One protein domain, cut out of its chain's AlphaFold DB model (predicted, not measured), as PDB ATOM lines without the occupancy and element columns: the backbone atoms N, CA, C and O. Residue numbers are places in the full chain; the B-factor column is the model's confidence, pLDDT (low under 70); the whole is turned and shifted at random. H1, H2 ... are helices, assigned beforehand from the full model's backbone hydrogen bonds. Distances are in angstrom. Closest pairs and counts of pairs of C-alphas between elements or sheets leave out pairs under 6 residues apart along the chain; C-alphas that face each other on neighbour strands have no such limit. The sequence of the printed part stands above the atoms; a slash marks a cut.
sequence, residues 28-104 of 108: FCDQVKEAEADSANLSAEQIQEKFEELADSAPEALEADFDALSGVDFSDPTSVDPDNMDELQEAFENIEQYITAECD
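This is residues 28 to 104 of the 108 residues of an uncharacterized protein of Nocardioidaceae bacterium (UniProt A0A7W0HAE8). Long helix H4 makes a base along the domain's length, with short H3 crossing it. The hairpin of H1 and H2 rises from H4's last residues; the loop of residues 70 to 81 rises at its other end. The printed part, 77 residues with H1 to H4 in chain order, is all helix and compact, with a radius of gyration of the C-alphas of 12.3 A and spans of 33 by 27 by 18 A.

H4, residues 82 to 103, runs 30.6 A from C-alpha 82 at (43.190, 15.291, -85.216) to C-alpha 103 at (15.588, 3.333, -79.611). H3 is residues 63 to 69, H1 28 to 41 and H2 44 to 57, with lengths of 9.9 A, 20.0 A and 20.2 A.

H4, with residues 87 to 95 alone, touches H3 at a steep tilt of 46 degrees, closest C-alphas Asp 65 and Ala 91, 4.4 A. Residues 29 to 32 of H1 touch residues 99 to 103 of H4, closest C-alphas Cys 29 and Cys 103, 5.1 A. H1 and H2, a hairpin, touch at a shallow tilt of 6 degrees, closest C-alphas Phe 28 and Ser 57, 5.0 A. H2 and H4 are apart. Every O i to N i+4 pair is within hydrogen-bond range in H2 and H3, 8 of 10 in H1 and 16 of 18 in H4.

The farthest C-alphas, of Asp 30 and Asp 83, are 33.3 A apart. The printed part has no cut; the link H3 to H4 is long, and residue 77 alone has pLDDT under 70.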
ATOM      1  N   PHE A  28      20.658  -4.270 -79.466       84.50
ATOM      2  CA  PHE A  28      21.265  -2.947 -79.434       84.50
ATOM      3  C   PHE A  28      20.490  -1.930 -78.590       84.50
ATOM      4  O   PHE A  28      21.035  -1.360 -77.653       84.50
ATOM      5  N   CYS A  29      19.203  -1.701 -78.869       86.12
ATOM      6  CA  CYS A  29      18.437  -0.668 -78.166       86.12
ATOM      7  C   CYS A  29      18.201  -1.006 -76.686       86.12
ATOM      8  O   CYS A  29      18.100  -0.096 -75.860       86.12
ATOM      9  N   ASP A  30      18.111  -2.293 -76.341       86.38
ATOM     10  CA  ASP A  30      18.032  -2.734 -74.945       86.38
ATOM     11  C   ASP A  30      19.359  -2.478 -74.217       86.38
ATOM     12  O   ASP A  30      19.360  -1.933 -73.110       86.38
ATOM     13  N   GLN A  31      20.487  -2.786 -74.861       87.19
ATOM     14  CA  GLN A  31      21.819  -2.492 -74.330       87.19
ATOM     15  C   GLN A  31      22.069  -0.985 -74.195       87.19
ATOM     16  O   GLN A  31      22.637  -0.561 -73.191       87.19
ATOM     17  N   VAL A  32      21.605  -0.159 -75.141       86.31
ATOM     18  CA  VAL A  32      21.719   1.309 -75.054       86.31
ATOM     19  C   VAL A  32      20.970   1.832 -73.831       86.31
ATOM     20  O   VAL A  32      21.511   2.644 -73.086       86.31
ATOM     21  N   LYS A  33      19.749   1.347 -73.581       85.19
ATOM     22  CA  LYS A  33      18.953   1.742 -72.405       85.19
ATOM     23  C   LYS A  33      19.602   1.312 -71.095       85.19
ATOM     24  O   LYS A  33      19.564   2.055 -70.117       85.19
ATOM     25  N   GLU A  34      20.185   0.117 -71.061       85.00
ATOM     26  CA  GLU A  34      20.951  -0.353 -69.904       85.00
ATOM     27  C   GLU A  34      22.190   0.525 -69.675       85.00
ATOM     28  O   GLU A  34      22.418   0.996 -68.561       85.00
ATOM     29  N   ALA A  35      22.948   0.804 -70.737       84.00
ATOM     30  CA  ALA A  35      24.141   1.637 -70.682       84.00
ATOM     31  C   ALA A  35      23.824   3.077 -70.254       84.00
ATOM     32  O   ALA A  35      24.560   3.637 -69.448       84.00
ATOM     33  N   GLU A  36      22.725   3.667 -70.729       82.25
ATOM     34  CA  GLU A  36      22.259   4.999 -70.323       82.25
ATOM     35  C   GLU A  36      21.883   5.024 -68.834       82.25
ATOM     36  O   GLU A  36      22.372   5.880 -68.090       82.25
ATOM     37  N   ALA A  37      21.126   4.027 -68.366       81.56
ATOM     38  CA  ALA A  37      20.744   3.899 -66.960       81.56
ATOM     39  C   ALA A  37      21.952   3.729 -66.018       81.56
ATOM     40  O   ALA A  37      21.949   4.260 -64.900       81.56
ATOM     41  N   ASP A  38      22.987   3.017 -66.467       81.06
ATOM     42  CA  ASP A  38      24.195   2.755 -65.684       81.06
ATOM     43  C   ASP A  38      25.303   3.797 -65.895       81.06
ATOM     44  O   ASP A  38      26.206   3.878 -65.058       81.06
ATOM     45  N   SER A  39      25.215   4.633 -66.936       75.06
ATOM     46  CA  SER A  39      26.258   5.570 -67.397       75.06
ATOM     47  C   SER A  39      26.868   6.414 -66.277       75.06
ATOM     48  O   SER A  39      28.085   6.581 -66.201       75.06
ATOM     49  N   ALA A  40      26.042   6.878 -65.335       75.75
ATOM     50  CA  ALA A  40      26.467   7.688 -64.195       75.75
ATOM     51  C   ALA A  40      27.387   6.950 -63.196       75.75
ATOM     52  O   ALA A  40      27.988   7.591 -62.331       75.75
ATOM     53  N   ASN A  41      27.482   5.620 -63.281       79.88
ATOM     54  CA  ASN A  41      28.247   4.763 -62.376       79.88
ATOM     55  C   ASN A  41      29.382   3.985 -63.064       79.88
ATOM     56  O   ASN A  41      30.099   3.260 -62.369       79.88
ATOM     57  N   LEU A  42      29.559   4.118 -64.382       81.06
ATOM     58  CA  LEU A  42      30.579   3.381 -65.133       81.06
ATOM     59  C   LEU A  42      31.954   4.066 -65.043       81.06
ATOM     60  O   LEU A  42      32.070   5.290 -65.132       81.06
ATOM     61  N   SER A  43      33.020   3.277 -64.871       84.19
ATOM     62  CA  SER A  43      34.391   3.750 -65.110       84.19
ATOM     63  C   SER A  43      34.667   3.891 -66.610       84.19
ATOM     64  O   SER A  43      33.944   3.338 -67.434       84.19
ATOM     65  N   ALA A  44      35.745   4.589 -66.981       77.44
ATOM     66  CA  ALA A  44      36.162   4.708 -68.382       77.44
ATOM     67  C   ALA A  44      36.376   3.337 -69.054       77.44
ATOM     68  O   ALA A  44      35.981   3.144 -70.198       77.44
ATOM     69  N   GLU A  45      36.917   2.360 -68.316       81.50
ATOM     70  CA  GLU A  45      37.098   0.989 -68.814       81.50
ATOM     71  C   GLU A  45      35.751   0.296 -69.060       81.50
ATOM     72  O   GLU A  45      35.588  -0.409 -70.050       81.50
ATOM     73  N   GLN A  46      34.767   0.526 -68.185       83.62
ATOM     74  CA  GLN A  46      33.427  -0.043 -68.339       83.62
ATOM     75  C   GLN A  46      32.638   0.633 -69.463       83.62
ATOM     76  O   GLN A  46      31.819  -0.014 -70.102       83.62
ATOM     77  N   ILE A  47      32.881   1.920 -69.721       81.38
ATOM     78  CA  ILE A  47      32.307   2.625 -70.874       81.38
ATOM     79  C   ILE A  47      32.836   2.012 -72.171       81.38
ATOM     80  O   ILE A  47      32.055   1.775 -73.086       81.38
ATOM     81  N   GLN A  48      34.135   1.712 -72.237       84.44
ATOM     82  CA  GLN A  48      34.724   1.054 -73.399       84.44
ATOM     83  C   GLN A  48      34.161  -0.358 -73.608       84.44
ATOM     84  O   GLN A  48      33.756  -0.682 -74.717       84.44
ATOM     85  N   GLU A  49      34.054  -1.160 -72.546       87.31
ATOM     86  CA  GLU A  49      33.428  -2.492 -72.611       87.31
ATOM     87  C   GLU A  49      31.969  -2.404 -73.089       87.31
ATOM     88  O   GLU A  49      31.561  -3.144 -73.978       87.31
ATOM     89  N   LYS A  50      31.195  -1.438 -72.576       85.75
ATOM     90  CA  LYS A  50      29.816  -1.205 -73.030       85.75
ATOM     91  C   LYS A  50      29.736  -0.753 -74.482       85.75
ATOM     92  O   LYS A  50      28.808  -1.140 -75.183       85.75
ATOM     93  N   PHE A  51      30.696   0.037 -74.943       85.88
ATOM     94  CA  PHE A  51      30.769   0.450 -76.337       85.88
ATOM     95  C   PHE A  51      31.071  -0.734 -77.268       85.88
ATOM     96  O   PHE A  51      30.446  -0.851 -78.317       85.88
ATOM     97  N   GLU A  52      31.971  -1.638 -76.873       87.38
ATOM     98  CA  GLU A  52      32.253  -2.878 -77.610       87.38
ATOM     99  C   GLU A  52      31.023  -3.804 -77.656       87.38
ATOM    100  O   GLU A  52      30.683  -4.311 -78.724       87.38
ATOM    101  N   GLU A  53      30.308  -3.964 -76.535       88.19
ATOM    102  CA  GLU A  53      29.044  -4.720 -76.483       88.19
ATOM    103  C   GLU A  53      27.989  -4.135 -77.440       88.19
ATOM    104  O   GLU A  53      27.324  -4.878 -78.165       88.19
ATOM    105  N   LEU A  54      27.876  -2.803 -77.480       88.00
ATOM    106  CA  LEU A  54      26.976  -2.090 -78.387       88.00
ATOM    107  C   LEU A  54      27.379  -2.245 -79.853       88.00
ATOM    108  O   LEU A  54      26.503  -2.404 -80.697       88.00
ATOM    109  N   ALA A  55      28.675  -2.212 -80.165       88.69
ATOM    110  CA  ALA A  55      29.174  -2.400 -81.524       88.69
ATOM    111  C   ALA A  55      28.837  -3.797 -82.068       88.69
ATOM    112  O   ALA A  55      28.450  -3.933 -83.227       88.69
ATOM    113  N   ASP A  56      28.937  -4.827 -81.225       88.94
ATOM    114  CA  ASP A  56      28.653  -6.218 -81.599       88.94
ATOM    115  C   ASP A  56      27.165  -6.467 -81.890       88.94
ATOM    116  O   ASP A  56      26.821  -7.300 -82.736       88.94
ATOM    117  N   SER A  57      26.276  -5.768 -81.184       87.69
ATOM    118  CA  SER A  57      24.828  -5.870 -81.381       87.69
ATOM    119  C   SER A  57      24.280  -4.833 -82.363       87.69
ATOM    120  O   SER A  57      23.090  -4.883 -82.695       87.69
ATOM    121  N   ALA A  58      25.128  -3.912 -82.836       86.81
ATOM    122  CA  ALA A  58      24.730  -2.789 -83.662       86.81
ATOM    123  C   ALA A  58      24.078  -3.235 -84.983       86.81
ATOM    124  O   ALA A  58      24.503  -4.205 -85.617       86.81
ATOM    125  N   PRO A  59      23.063  -2.497 -85.454       84.50
ATOM    126  CA  PRO A  59      22.498  -2.715 -86.777       84.50
ATOM    127  C   PRO A  59      23.532  -2.392 -87.866       84.50
ATOM    128  O   PRO A  59      24.338  -1.478 -87.712       84.50
ATOM    129  N   GLU A  60      23.441  -3.060 -89.025       86.44
ATOM    130  CA  GLU A  60      24.340  -2.836 -90.183       86.44
ATOM    131  C   GLU A  60      24.425  -1.356 -90.615       86.44
ATOM    132  O   GLU A  60      25.402  -0.932 -91.225       86.44
ATOM    133  N   ALA A  61      23.402  -0.554 -90.302       84.94
ATOM    134  CA  ALA A  61      23.386   0.882 -90.570       84.94
ATOM    135  C   ALA A  61      24.455   1.666 -89.786       84.94
ATOM    136  O   ALA A  61      24.876   2.710 -90.272       84.94
ATOM    137  N   LEU A  62      24.873   1.162 -88.620       88.06
ATOM    138  CA  LEU A  62      25.861   1.774 -87.728       88.06
ATOM    139  C   LEU A  62      27.217   1.053 -87.752       88.06
ATOM    140  O   LEU A  62      28.152   1.513 -87.108       88.06
ATOM    141  N   GLU A  63      27.359  -0.060 -88.480       88.25
ATOM    142  CA  GLU A  63      28.600  -0.858 -88.508       88.25
ATOM    143  C   GLU A  63      29.818  -0.003 -88.896       88.25
ATOM    144  O   GLU A  63      30.864  -0.082 -88.259       88.25
ATOM    145  N   ALA A  64      29.666   0.865 -89.902       88.94
ATOM    146  CA  ALA A  64      30.730   1.771 -90.331       88.94
ATOM    147  C   ALA A  64      31.052   2.852 -89.285       88.94
ATOM    148  O   ALA A  64      32.218   3.205 -89.114       88.94
ATOM    149  N   ASP A  65      30.039   3.353 -88.574       92.44
ATOM    150  CA  ASP A  65      30.218   4.352 -87.519       92.44
ATOM    151  C   ASP A  65      30.945   3.729 -86.309       92.44
ATOM    152  O   ASP A  65      31.892   4.308 -85.775       92.44
ATOM    153  N   PHE A  66      30.578   2.505 -85.916       89.19
ATOM    154  CA  PHE A  66      31.274   1.752 -84.868       89.19
ATOM    155  C   PHE A  66      32.702   1.356 -85.267       89.19
ATOM    156  O   PHE A  66      33.603   1.432 -84.430       89.19
ATOM    157  N   ASP A  67      32.946   0.992 -86.529       89.69
ATOM    158  CA  ASP A  67      34.298   0.702 -87.030       89.69
ATOM    159  C   ASP A  67      35.196   1.947 -86.967       89.69
ATOM    160  O   ASP A  67      36.335   1.856 -86.499       89.69
ATOM    161  N   ALA A  68      34.668   3.125 -87.320       88.44
ATOM    162  CA  ALA A  68      35.381   4.397 -87.181       88.44
ATOM    163  C   ALA A  68      35.755   4.693 -85.717       88.44
ATOM    164  O   ALA A  68      36.860   5.163 -85.432       88.44
ATOM    165  N   LEU A  69      34.866   4.363 -84.777       85.19
ATOM    166  CA  LEU A  69      35.074   4.566 -83.342       85.19
ATOM    167  C   LEU A  69      35.918   3.466 -82.672       85.19
ATOM    168  O   LEU A  69      36.483   3.706 -81.606       85.19
ATOM    169  N   SER A  70      36.082   2.291 -83.291       83.06
ATOM    170  CA  SER A  70      36.829   1.148 -82.730       83.06
ATOM    171  C   SER A  70      38.310   1.446 -82.451       83.06
ATOM    172  O   SER A  70      38.944   0.807 -81.608       83.06
ATOM    173  N   GLY A  71      38.875   2.433 -83.151       76.81
ATOM    174  CA  GLY A  71      40.248   2.899 -82.963       76.81
ATOM    175  C   GLY A  71      40.421   3.936 -81.850       76.81
ATOM    176  O   GLY A  71      41.556   4.341 -81.589       76.81
ATOM    177  N   VAL A  72      39.333   4.390 -81.221       82.25
ATOM    178  CA  VAL A  72      39.361   5.425 -80.182       82.25
ATOM    179  C   VAL A  72      39.584   4.791 -78.814       82.25
ATOM    180  O   VAL A  72      38.776   3.999 -78.334       82.25
ATOM    181  N   ASP A  73      40.660   5.193 -78.140       81.94
ATOM    182  CA  ASP A  73      40.825   4.897 -76.719       81.94
ATOM    183  C   ASP A  73      40.049   5.932 -75.896       81.94
ATOM    184  O   ASP A  73      40.510   7.051 -75.659       81.94
ATOM    185  N   PHE A  74      38.856   5.554 -75.439       74.25
ATOM    186  CA  PHE A  74      38.016   6.394 -74.580       74.25
ATOM    187  C   PHE A  74      38.661   6.714 -73.222       74.25
ATOM    188  O   PHE A  74      38.272   7.683 -72.564       74.25
ATOM    189  N   SER A  75      39.667   5.938 -72.804       77.56
ATOM    190  CA  SER A  75      40.449   6.200 -71.593       77.56
ATOM    191  C   SER A  75      41.571   7.220 -71.825       77.56
ATOM    192  O   SER A  75      42.063   7.813 -70.860       77.56
ATOM    193  N   ASP A  76      41.952   7.468 -73.081       80.38
ATOM    194  CA  ASP A  76      42.928   8.480 -73.482       80.38
ATOM    195  C   ASP A  76      42.408   9.329 -74.659       80.38
ATOM    196  O   ASP A  76      42.737   9.070 -75.819       80.38
ATOM    197  N   PRO A  77      41.670  10.423 -74.393       68.62
ATOM    198  CA  PRO A  77      41.147  11.298 -75.444       68.62
ATOM    199  C   PRO A  77      42.241  12.025 -76.244       68.62
ATOM    200  O   PRO A  77      41.937  12.683 -77.235       68.62
ATOM    201  N   THR A  78      43.514  11.943 -75.831       80.62
ATOM    202  CA  THR A  78      44.647  12.491 -76.595       80.62
ATOM    203  C   THR A  78      45.223  11.509 -77.616       80.62
ATOM    204  O   THR A  78      46.092  11.894 -78.400       80.62
ATOM    205  N   SER A  79      44.727  10.268 -77.631       80.19
ATOM    206  CA  SER A  79      45.085   9.230 -78.603       80.19
ATOM    207  C   SER A  79      44.444   9.432 -79.980       80.19
ATOM    208  O   SER A  79      44.930   8.882 -80.967       80.19
ATOM    209  N   VAL A  80      43.378  10.234 -80.049       82.38
ATOM    210  CA  VAL A  80      42.624  10.500 -81.275       82.38
ATOM    211  C   VAL A  80      43.454  11.322 -82.259       82.38
ATOM    212  O   VAL A  80      43.993  12.377 -81.913       82.38
ATOM    213  N   ASP A  81      43.524  10.852 -83.505       84.62
ATOM    214  CA  ASP A  81      44.165  11.595 -84.587       84.62
ATOM    215  C   ASP A  81      43.328  12.847 -84.927       84.62
ATOM    216  O   ASP A  81      42.145  12.711 -85.258       84.62
ATOM    217  N   PRO A  82      43.900  14.067 -84.859       82.81
ATOM    218  CA  PRO A  82      43.190  15.291 -85.216       82.81
ATOM    219  C   PRO A  82      42.647  15.280 -86.649       82.81
ATOM    220  O   PRO A  82      41.637  15.933 -86.909       82.81
ATOM    221  N   ASP A  83      43.281  14.545 -87.567       87.56
ATOM    222  CA  ASP A  83      42.836  14.443 -88.958       87.56
ATOM    223  C   ASP A  83      41.566  13.576 -89.104       87.56
ATOM    224  O   ASP A  83      40.860  13.703 -90.104       87.56
ATOM    225  N   ASN A  84      41.233  12.763 -88.093       84.94
ATOM    226  CA  ASN A  84      40.046  11.901 -88.070       84.94
ATOM    227  C   ASN A  84      38.890  12.492 -87.242       84.94
ATOM    228  O   ASN A  84      37.831  11.880 -87.148       84.94
ATOM    229  N   MET A  85      39.060  13.668 -86.625       84.56
ATOM    230  CA  MET A  85      38.050  14.228 -85.713       84.56
ATOM    231  C   MET A  85      36.693  14.475 -86.377       84.56
ATOM    232  O   MET A  85      35.673  14.257 -85.731       84.56
ATOM    233  N   ASP A  86      36.681  14.898 -87.643       88.06
ATOM    234  CA  ASP A  86      35.436  15.140 -88.381       88.06
ATOM    235  C   ASP A  86      34.666  13.825 -88.621       88.06
ATOM    236  O   ASP A  86      33.451  13.783 -88.458       88.06
ATOM    237  N   GLU A  87      35.375  12.740 -88.950       87.50
ATOM    238  CA  GLU A  87      34.789  11.412 -89.190       87.50
ATOM    239  C   GLU A  87      34.258  10.788 -87.895       87.50
ATOM    240  O   GLU A  87      33.147  10.266 -87.864       87.50
ATOM    241  N   LEU A  88      35.013  10.907 -86.799       88.69
ATOM    242  CA  LEU A  88      34.569  10.436 -85.485       88.69
ATOM    243  C   LEU A  88      33.350  11.219 -84.997       88.69
ATOM    244  O   LEU A  88      32.433  10.633 -84.428       88.69
ATOM    245  N   GLN A  89      33.324  12.534 -85.225       89.75
ATOM    246  CA  GLN A  89      32.165  13.356 -84.894       89.75
ATOM    247  C   GLN A  89      30.933  12.928 -85.699       89.75
ATOM    248  O   GLN A  89      29.864  12.771 -85.115       89.75
ATOM    249  N   GLU A  90      31.076  12.712 -87.008       91.44
ATOM    250  CA  GLU A  90      29.980  12.238 -87.859       91.44
ATOM    251  C   GLU A  90      29.458  10.869 -87.391       91.44
ATOM    252  O   GLU A  90      28.246  10.691 -87.270       91.44
ATOM    253  N   ALA A  91      30.354   9.946 -87.030       91.31
ATOM    254  CA  ALA A  91      29.988   8.641 -86.482       91.31
ATOM    255  C   ALA A  91      29.181   8.757 -85.175       91.31
ATOM    256  O   ALA A  91      28.135   8.120 -85.033       91.31
ATOM    257  N   PHE A  92      29.613   9.611 -84.237       88.56
ATOM    258  CA  PHE A  92      28.847   9.874 -83.013       88.56
ATOM    259  C   PHE A  92      27.466  10.464 -83.311       88.56
ATOM    260  O   PHE A  92      26.473   9.991 -82.759       88.56
ATOM    261  N   GLU A  93      27.385  11.459 -84.197       90.44
ATOM    262  CA  GLU A  93      26.121  12.104 -84.566       90.44
ATOM    263  C   GLU A  93      25.156  11.127 -85.259       90.44
ATOM    264  O   GLU A  93      23.941  11.219 -85.060       90.44
ATOM    265  N   ASN A  94      25.665  10.189 -86.062       89.50
ATOM    266  CA  ASN A  94      24.862   9.146 -86.704       89.50
ATOM    267  C   ASN A  94      24.309   8.146 -85.682       89.50
ATOM    268  O   ASN A  94      23.111   7.849 -85.704       89.50
ATOM    269  N   ILE A  95      25.154   7.671 -84.760       88.19
ATOM    270  CA  ILE A  95      24.754   6.747 -83.689       88.19
ATOM    271  C   ILE A  95      23.715   7.403 -82.774       88.19
ATOM    272  O   ILE A  95      22.682   6.798 -82.492       88.19
ATOM    273  N   GLU A  96      23.936   8.650 -82.353       86.88
ATOM    274  CA  GLU A  96      23.000   9.393 -81.502       86.88
ATOM    275  C   GLU A  96      21.648   9.588 -82.200       86.88
ATOM    276  O   GLU A  96      20.602   9.265 -81.635       86.88
ATOM    277  N   GLN A  97      21.653  10.030 -83.462       87.31
ATOM    278  CA  GLN A  97      20.422  10.175 -84.242       87.31
ATOM    279  C   GLN A  97      19.671   8.851 -84.385       87.31
ATOM    280  O   GLN A  97      18.441   8.845 -84.296       87.31
ATOM    281  N   TYR A  98      20.383   7.740 -84.593       86.81
ATOM    282  CA  TYR A  98      19.772   6.415 -84.654       86.81
ATOM    283  C   TYR A  98      19.152   6.032 -83.310       86.81
ATOM    284  O   TYR A  98      17.997   5.615 -83.265       86.81
ATOM    285  N   ILE A  99      19.874   6.219 -82.206       85.50
ATOM    286  CA  ILE A  99      19.386   5.923 -80.854       85.50
ATOM    287  C   ILE A  99      18.124   6.735 -80.537       85.50
ATOM    288  O   ILE A  99      17.121   6.172 -80.094       85.50
ATOM    289  N   THR A 100      18.120   8.038 -80.809       84.12
ATOM    290  CA  THR A 100      16.946   8.884 -80.561       84.12
ATOM    291  C   THR A 100      15.774   8.524 -81.474       84.12
ATOM    292  O   THR A 100      14.628   8.517 -81.024       84.12
ATOM    293  N   ALA A 101      16.025   8.213 -82.748       85.06
ATOM    294  CA  ALA A 101      14.962   7.913 -83.706       85.06
ATOM    295  C   ALA A 101      14.367   6.507 -83.538       85.06
ATOM    296  O   ALA A 101      13.149   6.347 -83.641       85.06
ATOM    297  N   GLU A 102      15.212   5.504 -83.296       83.31
ATOM    298  CA  GLU A 102      14.841   4.086 -83.322       83.31
ATOM    299  C   GLU A 102      14.746   3.474 -81.916       83.31
ATOM    300  O   GLU A 102      13.858   2.658 -81.664       83.31
ATOM    301  N   CYS A 103      15.601   3.884 -80.970       79.81
ATOM    302  CA  CYS A 103      15.588   3.333 -79.611       79.81
ATOM    303  C   CYS A 103      14.673   4.093 -78.633       79.81
ATOM    304  O   CYS A 103      14.376   3.546 -77.564       79.81
ATOM    305  N   ASP A 104      14.176   5.285 -78.994       78.62
ATOM    306  CA  ASP A 104      13.342   6.158 -78.140       78.62
ATOM    307  C   ASP A 104      14.044   6.484 -76.807       78.62
ATOM    308  O   ASP A 104      13.451   6.420 -75.728       78.62
TER     309      ASP A 104